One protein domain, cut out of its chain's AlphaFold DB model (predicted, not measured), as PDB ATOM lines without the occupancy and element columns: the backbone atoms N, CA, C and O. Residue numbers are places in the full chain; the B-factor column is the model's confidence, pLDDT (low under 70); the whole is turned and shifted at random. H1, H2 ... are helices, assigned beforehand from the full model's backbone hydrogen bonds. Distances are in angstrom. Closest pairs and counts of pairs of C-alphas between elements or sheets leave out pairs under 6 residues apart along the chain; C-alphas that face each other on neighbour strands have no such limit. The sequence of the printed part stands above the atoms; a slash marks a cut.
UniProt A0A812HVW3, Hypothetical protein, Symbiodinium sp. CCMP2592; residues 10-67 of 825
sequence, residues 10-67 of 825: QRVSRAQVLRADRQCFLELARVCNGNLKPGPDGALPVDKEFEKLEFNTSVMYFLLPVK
ATOM      1  N   GLN A  10     537.518 382.333 322.946       73.88
ATOM      2  CA  GLN A  10     536.355 382.610 323.783       73.88
ATOM      3  C   GLN A  10     536.561 383.894 324.593       73.88
ATOM      4  O   GLN A  10     537.680 384.217 325.002       73.88
ATOM      5  N   ARG A  11     535.458 384.602 324.874       74.81
ATOM      6  CA  ARG A  11     535.449 385.702 325.848       74.81
ATOM      7  C   ARG A  11     535.931 385.189 327.206       74.81
ATOM      8  O   ARG A  11     535.664 384.046 327.578       74.81
ATOM      9  N   VAL A  12     536.621 386.053 327.947       72.81
ATOM     10  CA  VAL A  12     537.144 385.734 329.281       72.81
ATOM     11  C   VAL A  12     536.001 385.258 330.180       72.81
ATOM     12  O   VAL A  12     535.026 385.972 330.402       72.81
ATOM     13  N   SER A  13     536.114 384.033 330.688       76.12
ATOM     14  CA  SER A  13     535.087 383.427 331.540       76.12
ATOM     15  C   SER A  13     535.119 383.979 332.970       76.12
ATOM     16  O   SER A  13     536.169 384.379 333.476       76.12
ATOM     17  N   ARG A  14     533.995 383.897 333.698       70.94
ATOM     18  CA  ARG A  14     533.932 384.248 335.135       70.94
ATOM     19  C   ARG A  14     534.977 383.489 335.968       70.94
ATOM     20  O   ARG A  14     535.542 384.040 336.906       70.94
ATOM     21  N   ALA A  15     535.286 382.245 335.596       65.56
ATOM     22  CA  ALA A  15     536.321 381.446 336.248       65.56
ATOM     23  C   ALA A  15     537.744 381.985 336.008       65.56
ATOM     24  O   ALA A  15     538.593 381.868 336.886       65.56
ATOM     25  N   GLN A  16     538.017 382.570 334.841       70.31
ATOM     26  CA  GLN A  16     539.292 383.236 334.559       70.31
ATOM     27  C   GLN A  16     539.434 384.536 335.342       70.31
ATOM     28  O   GLN A  16     540.489 384.768 335.924       70.31
ATOM     29  N   VAL A  17     538.353 385.314 335.443       76.88
ATOM     30  CA  VAL A  17     538.313 386.527 336.271       76.88
ATOM     31  C   VAL A  17     538.608 386.194 337.735       76.88
ATOM     32  O   VAL A  17     539.485 386.809 338.323       76.88
ATOM     33  N   LEU A  18     537.981 385.155 338.297       70.00
ATOM     34  CA  LEU A  18     538.240 384.725 339.681       70.00
ATOM     35  C   LEU A  18     539.686 384.247 339.913       70.00
ATOM     36  O   LEU A  18     540.230 384.406 341.004       70.00
ATOM     37  N   ARG A  19     540.331 383.646 338.905       69.19
ATOM     38  CA  ARG A  19     541.748 383.246 339.002       69.19
ATOM     39  C   ARG A  19     542.686 384.444 338.917       69.19
ATOM     40  O   ARG A  19     543.668 384.470 339.651       69.19
ATOM     41  N   ALA A  20     542.380 385.403 338.046       78.38
ATOM     42  CA  ALA A  20     543.121 386.652 337.938       78.38
ATOM     43  C   ALA A  20     543.016 387.464 339.236       78.38
ATOM     44  O   ALA A  20     544.036 387.871 339.774       78.38
ATOM     45  N   ASP A  21     541.809 387.580 339.792       81.38
ATOM     46  CA  ASP A  21     541.535 388.244 341.069       81.38
ATOM     47  C   ASP A  21     542.331 387.610 342.220       81.38
ATOM     48  O   ASP A  21     543.100 388.272 342.917       81.38
ATOM     49  N   ARG A  22     542.290 386.277 342.333       78.19
ATOM     50  CA  ARG A  22     543.122 385.551 343.302       78.19
ATOM     51  C   ARG A  22     544.620 385.806 343.099       78.19
ATOM     52  O   ARG A  22     545.356 385.888 344.082       78.19
ATOM     53  N   GLN A  23     545.084 385.905 341.854       83.12
ATOM     54  CA  GLN A  23     546.484 386.198 341.555       83.12
ATOM     55  C   GLN A  23     546.863 387.635 341.946       83.12
ATOM     56  O   GLN A  23     547.962 387.824 342.463       83.12
ATOM     57  N   CYS A  24     545.965 388.617 341.790       80.44
ATOM     58  CA  CYS A  24     546.169 389.989 342.270       80.44
ATOM     59  C   CYS A  24     546.469 390.010 343.771       80.44
ATOM     60  O   CYS A  24     547.478 390.574 344.191       80.44
ATOM     61  N   PHE A  25     545.650 389.328 344.578       79.31
ATOM     62  CA  PHE A  25     545.852 389.263 346.029       79.31
ATOM     63  C   PHE A  25     547.161 388.567 346.422       79.31
ATOM     64  O   PHE A  25     547.813 388.971 347.385       79.31
ATOM     65  N   LEU A  26     547.576 387.541 345.673       78.19
ATOM     66  CA  LEU A  26     548.850 386.858 345.911       78.19
ATOM     67  C   LEU A  26     550.056 387.746 345.582       78.19
ATOM     68  O   LEU A  26     551.033 387.734 346.333       78.19
ATOM     69  N   GLU A  27     549.994 388.521 344.497       77.06
ATOM     70  CA  GLU A  27     551.062 389.461 344.145       77.06
ATOM     71  C   GLU A  27     551.115 390.646 345.118       77.06
ATOM     72  O   GLU A  27     552.197 390.979 345.593       77.06
ATOM     73  N   LEU A  28     549.974 391.201 345.538       77.81
ATOM     74  CA  LEU A  28     549.932 392.231 346.586       77.81
ATOM     75  C   LEU A  28     550.529 391.737 347.904       77.81
ATOM     76  O   LEU A  28     551.374 392.405 348.496       77.81
ATOM     77  N   ALA A  29     550.149 390.538 348.352       75.50
ATOM     78  CA  ALA A  29     550.696 389.954 349.573       75.50
ATOM     79  C   ALA A  29     552.218 389.745 349.482       75.50
ATOM     80  O   ALA A  29     552.936 389.901 350.474       75.50
ATOM     81  N   ARG A  30     552.713 389.409 348.286       72.38
ATOM     82  CA  ARG A  30     554.134 389.202 348.010       72.38
ATOM     83  C   ARG A  30     554.920 390.510 347.993       72.38
ATOM     84  O   ARG A  30     556.003 390.550 348.570       72.38
ATOM     85  N   VAL A  31     554.406 391.541 347.327       72.69
ATOM     86  CA  VAL A  31     555.107 392.822 347.155       72.69
ATOM     87  C   VAL A  31     555.045 393.657 348.432       72.69
ATOM     88  O   VAL A  31     556.063 394.198 348.856       72.69
ATOM     89  N   CYS A  32     553.901 393.670 349.119       72.69
ATOM     90  CA  CYS A  32     553.744 394.395 350.381       72.69
ATOM     91  C   CYS A  32     554.376 393.660 351.579       72.69
ATOM     92  O   CYS A  32     554.428 394.212 352.676       72.69
ATOM     93  N   ASN A  33     554.847 392.416 351.399       63.75
ATOM     94  CA  ASN A  33     555.491 391.582 352.423       63.75
ATOM     95  C   ASN A  33     554.705 391.535 353.757       63.75
ATOM     96  O   ASN A  33     555.284 391.517 354.842       63.75
ATOM     97  N   GLY A  34     553.369 391.574 353.664       59.97
ATOM     98  CA  GLY A  34     552.445 391.596 354.803       59.97
ATOM     99  C   GLY A  34     552.366 392.912 355.592       59.97
ATOM    100  O   GLY A  34     551.683 392.944 356.615       59.97
ATOM    101  N   ASN A  35     553.032 393.990 355.164       62.06
ATOM    102  CA  ASN A  35     552.990 395.283 355.844       62.06
ATOM    103  C   ASN A  35     551.900 396.186 355.242       62.06
ATOM    104  O   ASN A  35     552.061 396.734 354.156       62.06
ATOM    105  N   LEU A  36     550.787 396.327 355.966       65.44
ATOM    106  CA  LEU A  36     549.632 397.152 355.584       65.44
ATOM    107  C   LEU A  36     549.577 398.485 356.346       65.44
ATOM    108  O   LEU A  36     548.560 399.170 356.318       65.44
ATOM    109  N   LYS A  37     550.637 398.839 357.083       71.06
ATOM    110  CA  LYS A  37     550.646 400.069 357.877       71.06
ATOM    111  C   LYS A  37     550.784 401.296 356.962       71.06
ATOM    112  O   LYS A  37     551.645 401.258 356.081       71.06
ATOM    113  N   PRO A  38     549.997 402.366 357.181       72.06
ATOM    114  CA  PRO A  38     550.148 403.620 356.448       72.06
ATOM    115  C   PRO A  38     551.570 404.176 356.581       72.06
ATOM    116  O   PRO A  38     552.179 404.087 357.652       72.06
ATOM    117  N   GLY A  39     552.096 404.734 355.492       67.38
ATOM    118  CA  GLY A  39     553.353 405.473 355.504       67.38
ATOM    119  C   GLY A  39     553.240 406.811 356.255       67.38
ATOM    120  O   GLY A  39     552.145 407.216 356.648       67.38
ATOM    121  N   PRO A  40     554.358 407.536 356.445       63.62
ATOM    122  CA  PRO A  40     554.368 408.868 357.063       63.62
ATOM    123  C   PRO A  40     553.496 409.905 356.329       63.62
ATOM    124  O   PRO A  40     553.116 410.912 356.912       63.62
ATOM    125  N   ASP A  41     553.194 409.650 355.055       73.62
ATOM    126  CA  ASP A  41     552.328 410.425 354.162       73.62
ATOM    127  C   ASP A  41     550.843 410.009 354.237       73.62
ATOM    128  O   ASP A  41     550.015 410.562 353.517       73.62
ATOM    129  N   GLY A  42     550.488 409.034 355.082       72.12
ATOM    130  CA  GLY A  42     549.127 408.501 355.213       72.12
ATOM    131  C   GLY A  42     548.704 407.547 354.091       72.12
ATOM    132  O   GLY A  42     547.638 406.942 354.188       72.12
ATOM    133  N   ALA A  43     549.533 407.356 353.059       71.06
ATOM    134  CA  ALA A  43     549.247 406.445 351.955       71.06
ATOM    135  C   ALA A  43     549.463 404.986 352.380       71.06
ATOM    136  O   ALA A  43     550.460 404.653 353.037       71.06
ATOM    137  N   LEU A  44     548.553 404.087 351.986       73.12
ATOM    138  CA  LEU A  44     548.752 402.661 352.214       73.12
ATOM    139  C   LEU A  44     549.752 402.121 351.180       73.12
ATOM    140  O   LEU A  44     549.642 402.425 349.991       73.12
ATOM    141  N   PRO A  45     550.707 401.260 351.585       70.62
ATOM    142  CA  PRO A  45     551.631 400.610 350.653       70.62
ATOM    143  C   PRO A  45     550.927 399.836 349.529       70.62
ATOM    144  O   PRO A  45     551.503 399.636 348.465       70.62
ATOM    145  N   VAL A  46     549.681 399.411 349.767       75.50
ATOM    146  CA  VAL A  46     548.849 398.685 348.802       75.50
ATOM    147  C   VAL A  46     548.425 399.569 347.634       75.50
ATOM    148  O   VAL A  46     548.413 399.075 346.515       75.50
ATOM    149  N   ASP A  47     548.144 400.856 347.848       79.50
ATOM    150  CA  ASP A  47     547.530 401.714 346.824       79.50
ATOM    151  C   ASP A  47     548.482 401.940 345.639       79.50
ATOM    152  O   ASP A  47     548.111 401.750 344.482       79.50
ATOM    153  N   LYS A  48     549.764 402.212 345.931       71.31
ATOM    154  CA  LYS A  48     550.825 402.374 344.917       71.31
ATOM    155  C   LYS A  48     551.137 401.082 344.155       71.31
ATOM    156  O   LYS A  48     551.659 401.133 343.043       71.31
ATOM    157  N   GLU A  49     550.888 399.924 344.763       76.25
ATOM    158  CA  GLU A  49     551.135 398.622 344.139       76.25
ATOM    159  C   GLU A  49     549.907 398.102 343.388       76.25
ATOM    160  O   GLU A  49     550.063 397.401 342.389       76.25
ATOM    161  N   PHE A  50     548.701 398.495 343.802       77.69
ATOM    162  CA  PHE A  50     547.451 398.144 343.136       77.69
ATOM    163  C   PHE A  50     547.401 398.700 341.707       77.69
ATOM    164  O   PHE A  50     547.064 397.964 340.781       77.69
ATOM    165  N   GLU A  51     547.856 399.941 341.499       74.50
ATOM    166  CA  GLU A  51     547.984 400.557 340.165       74.50
ATOM    167  C   GLU A  51     548.929 399.775 339.233       74.50
ATOM    168  O   GLU A  51     548.758 399.754 338.016       74.50
ATOM    169  N   LYS A  52     549.917 399.063 339.791       73.31
ATOM    170  CA  LYS A  52     550.883 398.268 339.013       73.31
ATOM    171  C   LYS A  52     550.371 396.867 338.673       73.31
ATOM    172  O   LYS A  52     550.968 396.192 337.830       73.31
ATOM    173  N   LEU A  53     549.282 396.409 339.302       72.62
ATOM    174  CA  LEU A  53     548.694 395.093 339.028       72.62
ATOM    175  C   LEU A  53     548.010 395.028 337.669       72.62
ATOM    176  O   LEU A  53     547.979 393.950 337.074       72.62
ATOM    177  N   GLU A  54     547.516 396.159 337.163       64.44
ATOM    178  CA  GLU A  54     546.872 396.244 335.849       64.44
ATOM    179  C   GLU A  54     547.808 395.768 334.724       64.44
ATOM    180  O   GLU A  54     547.379 395.107 333.781       64.44
ATOM    181  N   PHE A  55     549.114 396.002 334.877       71.38
ATOM    182  CA  PHE A  55     550.142 395.605 333.913       71.38
ATOM    183  C   PHE A  55     550.928 394.360 334.348       71.38
ATOM    184  O   PHE A  55     551.894 393.959 333.688       71.38
ATOM    185  N   ASN A  56     550.538 393.719 335.455       77.38
ATOM    186  CA  ASN A  56     551.247 392.560 335.974       77.38
ATOM    187  C   ASN A  56     551.013 391.341 335.073       77.38
ATOM    188  O   ASN A  56     549.905 390.811 334.960       77.38
ATOM    189  N   THR A  57     552.093 390.845 334.469       65.50
ATOM    190  CA  THR A  57     552.058 389.750 333.489       65.50
ATOM    191  C   THR A  57     551.429 388.469 334.044       65.50
ATOM    192  O   THR A  57     550.795 387.727 333.299       65.50
ATOM    193  N   SER A  58     551.563 388.213 335.350       66.56
ATOM    194  CA  SER A  58     551.028 387.006 335.995       66.56
ATOM    195  C   SER A  58     549.515 387.084 336.206       66.56
ATOM    196  O   SER A  58     548.834 386.067 336.106       66.56
ATOM    197  N   VAL A  59     548.983 388.284 336.453       75.50
ATOM    198  CA  VAL A  59     547.537 388.548 336.527       75.50
ATOM    199  C   VAL A  59     546.934 388.515 335.121       75.50
ATOM    200  O   VAL A  59     545.967 387.792 334.872       75.50
ATOM    201  N   MET A  60     547.565 389.221 334.179       74.19
ATOM    202  CA  MET A  60     547.122 389.310 332.785       74.19
ATOM    203  C   MET A  60     547.099 387.952 332.084       74.19
ATOM    204  O   MET A  60     546.201 387.695 331.285       74.19
ATOM    205  N   TYR A  61     548.015 387.044 332.435       70.44
ATOM    206  CA  TYR A  61     548.037 385.674 331.923       70.44
ATOM    207  C   TYR A  61     546.707 384.932 332.137       70.44
ATOM    208  O   TYR A  61     546.241 384.223 331.246       70.44
ATOM    209  N   PHE A  62     546.060 385.112 333.292       76.44
ATOM    210  CA  PHE A  62     544.775 384.465 333.576       76.44
ATOM    211  C   PHE A  62     543.604 385.084 332.808       76.44
ATOM    212  O   PHE A  62     542.600 384.402 332.586       76.44
ATOM    213  N   LEU A  63     543.748 386.338 332.376       73.00
ATOM    214  CA  LEU A  63     542.769 387.079 331.583       73.00
ATOM    215  C   LEU A  63     542.974 386.920 330.069       73.00
ATOM    216  O   LEU A  63     542.182 387.456 329.297       73.00
ATOM    217  N   LEU A  64     543.987 386.164 329.628       73.38
ATOM    218  CA  LEU A  64     544.176 385.872 328.209       73.38
ATOM    219  C   LEU A  64     542.991 385.053 327.658       73.38
ATOM    220  O   LEU A  64     542.563 384.079 328.291       73.38
ATOM    221  N   PRO A  65     542.454 385.407 326.474       66.69
ATOM    222  CA  PRO A  65     541.437 384.609 325.798       66.69
ATOM    223  C   PRO A  65     541.936 383.179 325.550       66.69
ATOM    224  O   PRO A  65     543.091 382.966 325.184       66.69
ATOM    225  N   VAL A  66     541.063 382.185 325.720       67.50
ATOM    226  CA  VAL A  66     541.399 380.763 325.521       67.50
ATOM    227  C   VAL A  66     540.722 380.267 324.246       67.50
ATOM    228  O   VAL A  66     539.556 380.588 324.008       67.50
ATOM    229  N   LYS A  67     541.433 379.490 323.415       58.53
ATOM    230  CA  LYS A  67     540.858 378.923 322.185       58.53
ATOM    231  C   LYS A  67     539.679 378.003 322.501       58.53
ATOM    232  O   LYS A  67     539.789 377.107 323.342       58.53
TER     233      LYS A  67
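AT A GLANCE: This is residues 10 to 67 of the 825 residues of the protein "Hypothetical protein" of Symbiodinium sp. CCMP2592 (UniProt A0A812HVW3). One long helix, H1, runs along a narrow rod, and the chain folds back along it through two shorter helices, with H2 packed on the later part of H1 and H3 side by side with its earlier part. A long loop, residues 32 to 44, makes the turn at one end of the rod, and both ends of the printed part lie at the other. The printed part has 58 residues with three named helices, in the order H1, H2, H3, and no named strand; the class is all helix. It is loose, with a radius of gyration of the C-alphas of 13.6 A and spans of 48 by 16 by 16 A.

IN THESE COORDINATES: Find C-alpha 14 at (533.932, 384.248, 335.135); from there H1, residues 14 to 31, runs 25.8 A to C-alpha 31 at (555.107, 392.822, 347.155). H2, residues 45 to 53, covers 13.2 A. Look next at H3, residues 57 to 62, which covers 9.0 A and ends at C-alpha 62 at (544.775, 384.465, 333.576).

HOW THE PARTS SIT: Start at H1, which touches H3 with residues 16 to 24 alone; their closest C-alphas, those of Ala 20 and Val 59, are 5.0 A apart. H1 and H3 run opposite ways at a shallow tilt of 24 degrees. H1 touches H2 with residues 24 to 31 alone, and their closest C-alphas, those of Cys 24 and Leu 53, are 6.6 A apart. H1 and H2 run opposite ways at a steep tilt of 45 degrees. H2 and H3 are close but not clearly touching; their closest C-alphas, those of Leu 53 and Val 59, are 7.1 A apart. Every O i to N i+4 pair of H1 is within hydrogen-bond range, against 3 of 5 in H2 and 1 of 2 in H3.

THE WHOLE: The C-alphas farthest apart, those of Pro 40 and Lys 67, are 47.9 A apart, while those of Gln 10 and Lys 67, first and last printed, are 6.0 A apart. The printed part has no cut; the link from H1 to H2 is long, with 13 residues, and the link from H2 to H3 is tight, with 3. The mean pLDDT of the printed part is 72.3, and 14 residues are under 70, among them residues 33 to 36 and 65 to 67.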